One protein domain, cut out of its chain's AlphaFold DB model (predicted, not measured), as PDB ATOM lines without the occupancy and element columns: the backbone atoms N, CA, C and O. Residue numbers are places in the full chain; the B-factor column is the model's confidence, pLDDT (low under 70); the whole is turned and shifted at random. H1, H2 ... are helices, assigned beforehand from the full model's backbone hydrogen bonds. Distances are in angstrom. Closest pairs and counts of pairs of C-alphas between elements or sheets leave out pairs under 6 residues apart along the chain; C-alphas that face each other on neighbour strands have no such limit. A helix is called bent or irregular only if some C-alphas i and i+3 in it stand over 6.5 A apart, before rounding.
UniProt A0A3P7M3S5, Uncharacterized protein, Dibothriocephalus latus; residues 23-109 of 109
ATOM      1  N   ASP A  23      25.437  20.519  31.017       77.94
ATOM      2  CA  ASP A  23      25.072  21.059  32.321       77.94
ATOM      3  C   ASP A  23      23.917  20.253  32.936       77.94
ATOM      4  O   ASP A  23      23.117  19.608  32.251       77.94
ATOM      5  N   PHE A  24      23.800  20.286  34.267       72.75
ATOM      6  CA  PHE A  24      22.753  19.552  34.991       72.75
ATOM      7  C   PHE A  24      21.338  19.876  34.479       72.75
ATOM      8  O   PHE A  24      20.473  19.001  34.451       72.75
ATOM      9  N   ALA A  25      21.118  21.114  34.026       76.44
ATOM     10  CA  ALA A  25      19.856  21.558  33.444       76.44
ATOM     11  C   ALA A  25      19.502  20.818  32.137       76.44
ATOM     12  O   ALA A  25      18.352  20.404  31.971       76.44
ATOM     13  N   ASP A  26      20.477  20.576  31.259       76.44
ATOM     14  CA  ASP A  26      20.255  19.891  29.978       76.44
ATOM     15  C   ASP A  26      19.949  18.404  30.194       76.44
ATOM     16  O   ASP A  26      19.010  17.857  29.608       76.44
ATOM     17  N   ARG A  27      20.638  17.772  31.153       75.69
ATOM     18  CA  ARG A  27      20.385  16.374  31.546       75.69
ATOM     19  C   ARG A  27      18.987  16.168  32.131       75.69
ATOM     20  O   ARG A  27      18.358  15.141  31.875       75.69
ATOM     21  N   LEU A  28      18.489  17.132  32.909       78.25
ATOM     22  CA  LEU A  28      17.125  17.091  33.443       78.25
ATOM     23  C   LEU A  28      16.081  17.186  32.330       78.25
ATOM     24  O   LEU A  28      15.095  16.452  32.359       78.25
ATOM     25  N   ASN A  29      16.299  18.048  31.336       82.31
ATOM     26  CA  ASN A  29      15.391  18.167  30.199       82.31
ATOM     27  C   ASN A  29      15.407  16.909  29.310       82.31
ATOM     28  O   ASN A  29      14.378  16.470  28.808       82.31
ATOM     29  N   LEU A  30      16.557  16.255  29.164       83.81
ATOM     30  CA  LEU A  30      16.643  14.985  28.442       83.81
ATOM     31  C   LEU A  30      15.888  13.865  29.194       83.81
ATOM     32  O   LEU A  30      15.194  13.045  28.586       83.81
ATOM     33  N   LEU A  31      15.926  13.884  30.530       85.50
ATOM     34  CA  LEU A  31      15.161  12.966  31.375       85.50
ATOM     35  C   LEU A  31      13.641  13.167  31.248       85.50
ATOM     36  O   LEU A  31      12.911  12.176  31.213       85.50
ATOM     37  N   THR A  32      13.141  14.402  31.127       87.88
ATOM     38  CA  THR A  32      11.697  14.637  30.933       87.88
ATOM     39  C   THR A  32      11.205  14.086  29.594       87.88
ATOM     40  O   THR A  32      10.143  13.462  29.553       87.88
ATOM     41  N   VAL A  33      11.992  14.212  28.520       89.69
ATOM     42  CA  VAL A  33      11.680  13.608  27.210       89.69
ATOM     43  C   VAL A  33      11.590  12.084  27.313       89.69
ATOM     44  O   VAL A  33      10.641  11.488  26.799       89.69
ATOM     45  N   PHE A  34      12.523  11.445  28.025       90.62
ATOM     46  CA  PHE A  34      12.463  10.001  28.265       90.62
ATOM     47  C   PHE A  34      11.234   9.586  29.078       90.62
ATOM     48  O   PHE A  34      10.600   8.585  28.741       90.62
ATOM     49  N   LEU A  35      10.859  10.353  30.107       92.31
ATOM     50  CA  LEU A  35       9.645  10.082  30.879       92.31
ATOM     51  C   LEU A  35       8.395  10.150  29.998       92.31
ATOM     52  O   LEU A  35       7.584   9.226  30.037       92.31
ATOM     53  N   PHE A  36       8.268  11.173  29.148       93.56
ATOM     54  CA  PHE A  36       7.142  11.271  28.215       93.56
ATOM     55  C   PHE A  36       7.126  10.138  27.188       93.56
ATOM     56  O   PHE A  36       6.056   9.606  26.896       93.56
ATOM     57  N   LEU A  37       8.290   9.723  26.678       93.75
ATOM     58  CA  LEU A  37       8.392   8.575  25.773       93.75
ATOM     59  C   LEU A  37       7.906   7.287  26.438       93.75
ATOM     60  O   LEU A  37       7.092   6.567  25.861       93.75
ATOM     61  N   ILE A  38       8.355   7.017  27.663       94.94
ATOM     62  CA  ILE A  38       7.937   5.833  28.419       94.94
ATOM     63  C   ILE A  38       6.432   5.891  28.702       94.94
ATOM     64  O   ILE A  38       5.726   4.910  28.465       94.94
ATOM     65  N   SER A  39       5.913   7.041  29.143       92.94
ATOM     66  CA  SER A  39       4.475   7.229  29.351       92.94
ATOM     67  C   SER A  39       3.674   6.996  28.070       92.94
ATOM     68  O   SER A  39       2.661   6.302  28.111       92.94
ATOM     69  N   ASN A  40       4.143   7.495  26.924       91.44
ATOM     70  CA  ASN A  40       3.488   7.288  25.636       91.44
ATOM     71  C   ASN A  40       3.466   5.803  25.239       91.44
ATOM     72  O   ASN A  40       2.427   5.277  24.839       91.44
ATOM     73  N   VAL A  41       4.576   5.080  25.419       92.56
ATOM     74  CA  VAL A  41       4.628   3.630  25.160       92.56
ATOM     75  C   VAL A  41       3.635   2.873  26.051       92.56
ATOM     76  O   VAL A  41       2.920   1.990  25.576       92.56
ATOM     77  N   ILE A  42       3.527   3.237  27.329       91.44
ATOM     78  CA  ILE A  42       2.586   2.596  28.259       91.44
ATOM     79  C   ILE A  42       1.130   2.874  27.851       91.44
ATOM     80  O   ILE A  42       0.322   1.941  27.787       91.44
ATOM     81  N   ILE A  43       0.792   4.133  27.557       89.38
ATOM     82  CA  ILE A  43      -0.569   4.547  27.178       89.38
ATOM     83  C   ILE A  43      -0.975   3.906  25.846       89.38
ATOM     84  O   ILE A  43      -2.039   3.294  25.760       89.38
ATOM     85  N   SER A  44      -0.109   3.960  24.834       87.12
ATOM     86  CA  SER A  44      -0.368   3.337  23.529       87.12
ATOM     87  C   SER A  44      -0.548   1.821  23.641       87.12
ATOM     88  O   SER A  44      -1.479   1.271  23.056       87.12
ATOM     89  N   THR A  45       0.252   1.138  24.464       86.75
ATOM     90  CA  THR A  45       0.075  -0.304  24.708       86.75
ATOM     91  C   THR A  45      -1.308  -0.602  25.292       86.75
ATOM     92  O   THR A  45      -1.980  -1.536  24.858       86.75
ATOM     93  N   LYS A  46      -1.777   0.206  26.250       81.12
ATOM     94  CA  LYS A  46      -3.124   0.064  26.820       81.12
ATOM     95  C   LYS A  46      -4.233   0.301  25.800       81.12
ATOM     96  O   LYS A  46      -5.259  -0.358  25.893       81.12
ATOM     97  N   GLN A  47      -4.013   1.198  24.850       76.81
ATOM     98  CA  GLN A  47      -4.997   1.562  23.837       76.81
ATOM     99  C   GLN A  47      -5.093   0.560  22.677       76.81
ATOM    100  O   GLN A  47      -6.185   0.351  22.161       76.81
ATOM    101  N   TYR A  48      -3.979  -0.055  22.264       74.69
ATOM    102  CA  TYR A  48      -3.946  -0.950  21.096       74.69
ATOM    103  C   TYR A  48      -3.970  -2.443  21.438       74.69
ATOM    104  O   TYR A  48      -4.415  -3.244  20.618       74.69
ATOM    105  N   VAL A  49      -3.474  -2.838  22.614       76.38
ATOM    106  CA  VAL A  49      -3.379  -4.259  23.007       76.38
ATOM    107  C   VAL A  49      -4.531  -4.675  23.923       76.38
ATOM    108  O   VAL A  49      -4.919  -5.841  23.934       76.38
ATOM    109  N   PHE A  50      -5.090  -3.739  24.690       76.81
ATOM    110  CA  PHE A  50      -6.167  -4.000  25.643       76.81
ATOM    111  C   PHE A  50      -7.435  -3.222  25.279       76.81
ATOM    112  O   PHE A  50      -7.394  -2.232  24.554       76.81
ATOM    113  N   ASN A  51      -8.570  -3.641  25.840       74.06
ATOM    114  CA  ASN A  51      -9.794  -2.848  25.795       74.06
ATOM    115  C   ASN A  51      -9.628  -1.618  26.705       74.06
ATOM    116  O   ASN A  51      -9.496  -1.756  27.923       74.06
ATOM    117  N   PHE A  52      -9.639  -0.417  26.127       73.94
ATOM    118  CA  PHE A  52      -9.529   0.845  26.872       73.94
ATOM    119  C   PHE A  52     -10.846   1.214  27.606       73.94
ATOM    120  O   PHE A  52     -10.798   1.957  28.583       73.94
ATOM    121  N   ILE A  53     -12.009   0.680  27.185       82.81
ATOM    122  CA  ILE A  53     -13.310   0.839  27.866       82.81
ATOM    123  C   ILE A  53     -14.033  -0.495  28.035       82.81
ATOM    124  O   ILE A  53     -13.962  -1.389  27.189       82.81
ATOM    125  N   SER A  54     -14.780  -0.609  29.130       82.62
ATOM    126  CA  SER A  54     -15.711  -1.706  29.376       82.62
ATOM    127  C   SER A  54     -17.135  -1.174  29.288       82.62
ATOM    128  O   SER A  54     -17.507  -0.276  30.045       82.62
ATOM    129  N   CYS A  55     -17.920  -1.714  28.360       84.19
ATOM    130  CA  CYS A  55     -19.318  -1.344  28.182       84.19
ATOM    131  C   CYS A  55     -20.238  -2.381  28.826       84.19
ATOM    132  O   CYS A  55     -19.964  -3.582  28.807       84.19
ATOM    133  N   TYR A  56     -21.347  -1.909  29.390       82.56
ATOM    134  CA  TYR A  56     -22.378  -2.792  29.919       82.56
ATOM    135  C   TYR A  56     -23.248  -3.309  28.770       82.56
ATOM    136  O   TYR A  56     -23.922  -2.531  28.099       82.56
ATOM    137  N   THR A  57     -23.223  -4.622  28.541       80.00
ATOM    138  CA  THR A  57     -24.048  -5.301  27.536       80.00
ATOM    139  C   THR A  57     -25.203  -6.051  28.202       80.00
ATOM    140  O   THR A  57     -25.011  -6.593  29.293       80.00
ATOM    141  N   PRO A  58     -26.385  -6.136  27.563       76.44
ATOM    142  CA  PRO A  58     -27.472  -6.987  28.041       76.44
ATOM    143  C   PRO A  58     -27.062  -8.470  28.046       76.44
ATOM    144  O   PRO A  58     -26.089  -8.869  27.407       76.44
ATOM    145  N   VAL A  59     -27.805  -9.279  28.804       70.88
ATOM    146  CA  VAL A  59     -27.493 -10.690  29.104       70.88
ATOM    147  C   VAL A  59     -27.538 -11.628  27.886       70.88
ATOM    148  O   VAL A  59     -26.815 -12.623  27.866       70.88
ATOM    149  N   GLU A  60     -28.273 -11.283  26.830       57.47
ATOM    150  CA  GLU A  60     -28.255 -11.958  25.528       57.47
ATOM    151  C   GLU A  60     -27.684 -10.999  24.465       57.47
ATOM    152  O   GLU A  60     -28.315  -9.972  24.207       57.47
ATOM    153  N   PRO A  61     -26.504 -11.249  23.851       63.12
ATOM    154  CA  PRO A  61     -25.808 -12.515  23.621       63.12
ATOM    155  C   PRO A  61     -24.533 -12.659  24.476       63.12
ATOM    156  O   PRO A  61     -23.559 -11.920  24.340       63.12
ATOM    157  N   SER A  62     -24.521 -13.682  25.327       58.34
ATOM    158  CA  SER A  62     -23.511 -14.008  26.342       58.34
ATOM    159  C   SER A  62     -22.200 -14.593  25.784       58.34
ATOM    160  O   SER A  62     -21.640 -15.551  26.313       58.34
ATOM    161  N   GLY A  63     -21.677 -14.018  24.700       69.12
ATOM    162  CA  GLY A  63     -20.338 -14.321  24.199       69.12
ATOM    163  C   GLY A  63     -19.312 -13.320  24.726       69.12
ATOM    164  O   GLY A  63     -19.516 -12.115  24.608       69.12
ATOM    165  N   GLY A  64     -18.163 -13.790  25.229       73.12
ATOM    166  CA  GLY A  64     -17.041 -12.901  25.584       73.12
ATOM    167  C   GLY A  64     -16.624 -11.989  24.420       73.12
ATOM    168  O   GLY A  64     -16.379 -10.806  24.627       73.12
ATOM    169  N   GLN A  65     -16.691 -12.511  23.191       79.06
ATOM    170  CA  GLN A  65     -16.374 -11.769  21.967       79.06
ATOM    171  C   GLN A  65     -17.382 -10.661  21.631       79.06
ATOM    172  O   GLN A  65     -17.013  -9.663  21.018       79.06
ATOM    173  N   PHE A  66     -18.651 -10.798  22.035       83.56
ATOM    174  CA  PHE A  66     -19.642  -9.743  21.816       83.56
ATOM    175  C   PHE A  66     -19.361  -8.537  22.712       83.56
ATOM    176  O   PHE A  66     -19.450  -7.398  22.262       83.56
ATOM    177  N   ARG A  67     -18.947  -8.780  23.959       83.75
ATOM    178  CA  ARG A  67     -18.534  -7.709  24.868       83.75
ATOM    179  C   ARG A  67     -17.327  -6.946  24.325       83.75
ATOM    180  O   ARG A  67     -17.343  -5.720  24.346       83.75
ATOM    181  N   ASP A  68     -16.336  -7.656  23.785       84.69
ATOM    182  CA  ASP A  68     -15.177  -7.021  23.146       84.69
ATOM    183  C   ASP A  68     -15.593  -6.208  21.910       84.69
ATOM    184  O   ASP A  68     -15.134  -5.082  21.725       84.69
ATOM    185  N   TYR A  69     -16.519  -6.719  21.091       86.12
ATOM    186  CA  TYR A  69     -17.067  -5.968  19.958       86.12
ATOM    187  C   TYR A  69     -17.767  -4.675  20.401       86.12
ATOM    188  O   TYR A  69     -17.478  -3.611  19.859       86.12
ATOM    189  N   VAL A  70     -18.646  -4.740  21.406       87.75
ATOM    190  CA  VAL A  70     -19.374  -3.558  21.898       87.75
ATOM    191  C   VAL A  70     -18.419  -2.536  22.514       87.75
ATOM    192  O   VAL A  70     -18.540  -1.346  22.228       87.75
ATOM    193  N   SER A  71     -17.431  -2.978  23.296       87.00
ATOM    194  CA  SER A  71     -16.385  -2.096  23.828       87.00
ATOM    195  C   SER A  71     -15.619  -1.365  22.719       87.00
ATOM    196  O   SER A  71     -15.409  -0.154  22.811       87.00
ATOM    197  N   ASN A  72     -15.250  -2.065  21.642       86.44
ATOM    198  CA  ASN A  72     -14.583  -1.452  20.490       86.44
ATOM    199  C   ASN A  72     -15.509  -0.508  19.712       86.44
ATOM    200  O   ASN A  72     -15.085   0.565  19.287       86.44
ATOM    201  N   PHE A  73     -16.786  -0.859  19.569       88.06
ATOM    202  CA  PHE A  73     -17.780  -0.001  18.930       88.06
ATOM    203  C   PHE A  73     -17.939   1.327  19.683       88.06
ATOM    204  O   PHE A  73     -17.855   2.401  19.086       88.06
ATOM    205  N   CYS A  74     -18.087   1.275  21.008       88.06
ATOM    206  CA  CYS A  74     -18.179   2.476  21.837       88.06
ATOM    207  C   CYS A  74     -16.900   3.324  21.810       88.06
ATOM    208  O   CYS A  74     -16.986   4.533  22.004       88.06
ATOM    209  N   TRP A  75     -15.732   2.736  21.533       86.62
ATOM    210  CA  TRP A  75     -14.508   3.510  21.308       86.62
ATOM    211  C   TRP A  75     -14.594   4.392  20.088       86.62
ATOM    212  O   TRP A  75     -14.407   5.599  20.174       86.62
ATOM    213  N   VAL A  76     -14.859   3.754  18.949       85.94
ATOM    214  CA  VAL A  76     -14.727   4.362  17.630       85.94
ATOM    215  C   VAL A  76     -15.810   5.408  17.453       85.94
ATOM    216  O   VAL A  76     -15.549   6.489  16.934       85.94
ATOM    217  N   HIS A  77     -17.017   5.113  17.933       86.62
ATOM    218  CA  HIS A  77     -18.097   6.081  17.919       86.62
ATOM    219  C   HIS A  77     -17.919   7.137  19.025       86.62
ATOM    220  O   HIS A  77     -18.251   8.300  18.816       86.62
ATOM    221  N   GLY A  78     -17.337   6.804  20.172       87.88
ATOM    222  CA  GLY A  78     -17.287   7.706  21.318       87.88
ATOM    223  C   GLY A  78     -18.562   7.642  22.157       87.88
ATOM    224  O   GLY A  78     -19.509   6.909  21.860       87.88
ATOM    225  N   THR A  79     -18.572   8.394  23.255       89.50
ATOM    226  CA  THR A  79     -19.607   8.285  24.295       89.50
ATOM    227  C   THR A  79     -20.162   9.647  24.692       89.50
ATOM    228  O   THR A  79     -19.496  10.676  24.553       89.50
ATOM    229  N   ILE A  80     -21.401   9.654  25.183       90.56
ATOM    230  CA  ILE A  80     -22.071  10.844  25.713       90.56
ATOM    231  C   ILE A  80     -22.146  10.689  27.236       90.56
ATOM    232  O   ILE A  80     -22.753   9.726  27.714       90.56
ATOM    233  N   PRO A  81     -21.546  11.599  28.022       89.06
ATOM    234  CA  PRO A  81     -21.627  11.531  29.469       89.06
ATOM    235  C   PRO A  81     -23.024  11.947  29.945       89.06
ATOM    236  O   PRO A  81     -23.571  12.967  29.512       89.06
ATOM    237  N   PHE A  82     -23.572  11.175  30.881       88.62
ATOM    238  CA  PHE A  82     -24.815  11.481  31.586       88.62
ATOM    239  C   PHE A  82     -24.548  11.620  33.082       88.62
ATOM    240  O   PHE A  82     -23.721  10.903  33.653       88.62
ATOM    241  N   ARG A  83     -25.246  12.554  33.731       88.06
ATOM    242  CA  ARG A  83     -25.235  12.668  35.198       88.06
ATOM    243  C   ARG A  83     -26.185  11.630  35.802       88.06
ATOM    244  O   ARG A  83     -27.185  11.288  35.186       88.06
ATOM    245  N   LEU A  84     -25.921  11.177  37.034       86.00
ATOM    246  CA  LEU A  84     -26.712  10.114  37.684       86.00
ATOM    247  C   LEU A  84     -28.230  10.389  37.752       86.00
ATOM    248  O   LEU A  84     -29.004   9.442  37.734       86.00
ATOM    249  N   ASN A  85     -28.651  11.656  37.827       89.88
ATOM    250  CA  ASN A  85     -30.061  12.054  37.954       89.88
ATOM    251  C   ASN A  85     -30.619  12.721  36.682       89.88
ATOM    252  O   ASN A  85     -31.588  13.474  36.753       89.88
ATOM    253  N   GLU A  86     -29.979  12.520  35.533       88.75
ATOM    254  CA  GLU A  86     -30.427  13.070  34.254       88.75
ATOM    255  C   GLU A  86     -31.284  12.039  33.511       88.75
ATOM    256  O   GLU A  86     -30.918  10.868  33.417       88.75
ATOM    257  N   SER A  87     -32.441  12.458  32.998       85.81
ATOM    258  CA  SER A  87     -33.283  11.600  32.167       85.81
ATOM    259  C   SER A  87     -32.614  11.340  30.823       85.81
ATOM    260  O   SER A  87     -32.073  12.262  30.214       85.81
ATOM    261  N   LEU A  88     -32.694  10.100  30.336       88.56
ATOM    262  CA  LEU A  88     -32.233   9.802  28.988       88.56
ATOM    263  C   LEU A  88     -33.149  10.496  27.963       88.56
ATOM    264  O   LEU A  88     -34.376  10.454  28.120       88.56
ATOM    265  N   PRO A  89     -32.569  11.101  26.915       90.06
ATOM    266  CA  PRO A  89     -33.339  11.711  25.847       90.06
ATOM    267  C   PRO A  89     -34.242  10.669  25.182       90.06
ATOM    268  O   PRO A  89     -33.833   9.536  24.916       90.06
ATOM    269  N   SER A  90     -35.498  11.041  24.950       89.62
ATOM    270  CA  SER A  90     -36.513  10.123  24.398       89.62
ATOM    271  C   SER A  90     -36.816  10.379  22.922       89.62
ATOM    272  O   SER A  90     -37.442   9.544  22.276       89.62
ATOM    273  N   THR A  91     -36.388  11.526  22.388       94.25
ATOM    274  CA  THR A  91     -36.653  11.943  21.002       94.25
ATOM    275  C   THR A  91     -35.350  12.012  20.212       94.25
ATOM    276  O   THR A  91     -34.345  12.487  20.739       94.25
ATOM    277  N   ASP A  92     -35.375  11.628  18.935       91.81
ATOM    278  CA  ASP A  92     -34.197  11.670  18.048       91.81
ATOM    279  C   ASP A  92     -33.584  13.076  17.948       91.81
ATOM    280  O   ASP A  92     -32.371  13.242  18.021       91.81
ATOM    281  N   ALA A  93     -34.424  14.115  17.897       92.31
ATOM    282  CA  ALA A  93     -33.963  15.503  17.886       92.31
ATOM    283  C   ALA A  93     -33.183  15.885  19.158       92.31
ATOM    284  O   ALA A  93     -32.287  16.724  19.113       92.31
ATOM    285  N   GLU A  94     -33.519  15.282  20.301       91.25
ATOM    286  CA  GLU A  94     -32.793  15.503  21.550       91.25
ATOM    287  C   GLU A  94     -31.457  14.748  21.536       91.25
ATOM    288  O   GLU A  94     -30.432  15.314  21.917       91.25
ATOM    289  N   TRP A  95     -31.431  13.521  21.006       91.00
ATOM    290  CA  TRP A  95     -30.191  12.771  20.792       91.00
ATOM    291  C   TRP A  95     -29.197  13.529  19.907       91.00
ATOM    292  O   TRP A  95     -28.033  13.652  20.291       91.00
ATOM    293  N   ASP A  96     -29.652  14.118  18.799       92.88
ATOM    294  CA  ASP A  96     -28.800  14.895  17.888       92.88
ATOM    295  C   ASP A  96     -28.164  16.118  18.567       92.88
ATOM    296  O   ASP A  96     -26.991  16.444  18.343       92.88
ATOM    297  N   LEU A  97     -28.916  16.801  19.437       91.50
ATOM    298  CA  LEU A  97     -28.391  17.931  20.203       91.50
ATOM    299  C   LEU A  97     -27.284  17.483  21.163       91.50
ATOM    300  O   LEU A  97     -26.249  18.146  21.280       91.50
ATOM    301  N   TYR A  98     -27.479  16.356  21.840       90.44
ATOM    302  CA  TYR A  98     -26.507  15.829  22.794       90.44
ATOM    303  C   TYR A  98     -25.261  15.319  22.077       90.44
ATOM    304  O   TYR A  98     -24.148  15.547  22.556       90.44
ATOM    305  N   ASP A  99     -25.437  14.706  20.910       90.19
ATOM    306  CA  ASP A  99     -24.341  14.245  20.071       90.19
ATOM    307  C   ASP A  99     -23.439  15.405  19.647       90.19
ATOM    308  O   ASP A  99     -22.220  15.373  19.829       90.19
ATOM    309  N   LYS A 100     -24.055  16.501  19.194       89.69
ATOM    310  CA  LYS A 100     -23.343  17.705  18.765       89.69
ATOM    311  C   LYS A 100     -22.583  18.396  19.897       89.69
ATOM    312  O   LYS A 100     -21.506  18.946  19.664       89.69
ATOM    313  N   HIS A 101     -23.156  18.430  21.099       89.62
ATOM    314  CA  HIS A 101     -22.636  19.253  22.192       89.62
ATOM    315  C   HIS A 101     -21.803  18.493  23.224       89.62
ATOM    316  O   HIS A 101     -20.985  19.117  23.901       89.62
ATOM    317  N   ARG A 102     -22.018  17.185  23.389       89.38
ATOM    318  CA  ARG A 102     -21.473  16.426  24.526       89.38
ATOM    319  C   ARG A 102     -20.733  15.153  24.139       89.38
ATOM    320  O   ARG A 102     -20.142  14.547  25.030       89.38
ATOM    321  N   ARG A 103     -20.742  14.740  22.866       89.50
ATOM    322  CA  ARG A 103     -19.985  13.558  22.438       89.50
ATOM    323  C   ARG A 103     -18.493  13.770  22.686       89.50
ATOM    324  O   ARG A 103     -17.897  14.742  22.220       89.50
ATOM    325  N   ILE A 104     -17.898  12.812  23.387       87.81
ATOM    326  CA  ILE A 104     -16.456  12.688  23.559       87.81
ATOM    327  C   ILE A 104     -16.013  11.549  22.651       87.81
ATOM    328  O   ILE A 104     -16.410  10.400  22.859       87.81
ATOM    329  N   SER A 105     -15.218  11.878  21.638       84.12
ATOM    330  CA  SER A 105     -14.717  10.918  20.663       84.12
ATOM    331  C   SER A 105     -13.181  10.953  20.595       84.12
ATOM    332  O   SER A 105     -12.584  12.004  20.856       84.12
ATOM    333  N   PRO A 106     -12.513   9.816  20.328       69.62
ATOM    334  CA  PRO A 106     -11.051   9.731  20.399       69.62
ATOM    335  C   PRO A 106     -10.341  10.490  19.275       69.62
ATOM    336  O   PRO A 106      -9.217  10.925  19.469       69.62
ATOM    337  N   ASP A 107     -11.000  10.680  18.129       62.38
ATOM    338  CA  ASP A 107     -10.518  11.431  16.959       62.38
ATOM    339  C   ASP A 107     -10.330  12.936  17.218       62.38
ATOM    340  O   ASP A 107      -9.780  13.650  16.382       62.38
ATOM    341  N   LYS A 108     -10.801  13.429  18.369       57.22
ATOM    342  CA  LYS A 108     -10.669  14.827  18.799       57.22
ATOM    343  C   LYS A 108      -9.344  15.118  19.523       57.22
ATOM    344  O   LYS A 108      -9.153  16.262  19.939       57.22
ATOM    345  N   TRP A 109      -8.475  14.119  19.687       54.59
ATOM    346  CA  TRP A 109      -7.142  14.214  20.296       54.59
ATOM    347  C   TRP A 109      -6.058  13.892  19.269       54.59
ATOM    348  O   TRP A 109      -4.979  14.517  19.367       54.59
TER     349      TRP A 109
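AT A GLANCE: This is residues 23 to 109 of the 109 residues of an uncharacterized protein of Dibothriocephalus latus (UniProt A0A3P7M3S5). One long straight helix, H1, sticks out as an arm, with residues 23 to 42 and 44 to 49 free of the rest, from a small, loose body in which two shorter helices, H2 and H3, are strung on long loops. No helix touches another: H2 runs crosswise at the inner end of the arm, residues 49 to 63 pass alongside it before folding back to its first residue, and H3 lies beyond its last residue and runs back toward the side where H1 lies. The printed part has 87 residues with three named helices, in the order H1, H2, H3, and no named strand; the class is all helix, with 50 of the 87 residues in the helices. The whole is extended, with a radius of gyration of the C-alphas of 19.4 A, and spans 63 by 33 by 23 A, the arm making much of the length.

HOW THE PARTS SIT: H1, residues 24 to 48, is the longest helix and touches no helix. Of its residues, 24 to 42 and 44 to 48 stand free, with no C-alpha 8 or more residues away along the chain within 10 A. H2, residues 64 to 77, is apart from H1: no C-alpha of the one is within 8 A of the other. H3, residues 92 to 102, is apart from H1 and also from H2 by the same test. Residues 59 to 65, of which 64 and 65 belong to H2, stand free, and so do residues 83 to 88. In H1, H2 and H3 every O i to N i+4 pair is within hydrogen-bond range.

IN THESE COORDINATES: H1 begins at C-alpha 24, at (22.753, 19.552, 34.991), and ends at C-alpha 48, at (-3.946, -0.950, 21.096), 36.4 A from first to last C-alpha. H2, Gly 64 to His 77, is 20.5 A long by the same measure. H3, Asp 92 to Arg 102, is 15.0 A long and ends at C-alpha 102, at (-21.473, 16.426, 24.526). H1, H2 and H3 are not bent.

THE WHOLE: The C-alphas of Asp 23 and Thr 91 are the two farthest apart, at 63.4 A, and the first and last printed C-alphas, of Asp 23 and Trp 109, are 35.1 A apart. Without the stretches that stand free, the body has 48 residues and spans 34 by 30 by 15 A. The links from H1 to H2, 15 residues, and from H2 to H3, 14 residues, are both long. The printed part has no cut and ends at residue 109, the chain's last residue. The mean pLDDT of the printed part is 83.5; the model's confidence is low, under 70, at residues 60 to 63 and 106 to 109.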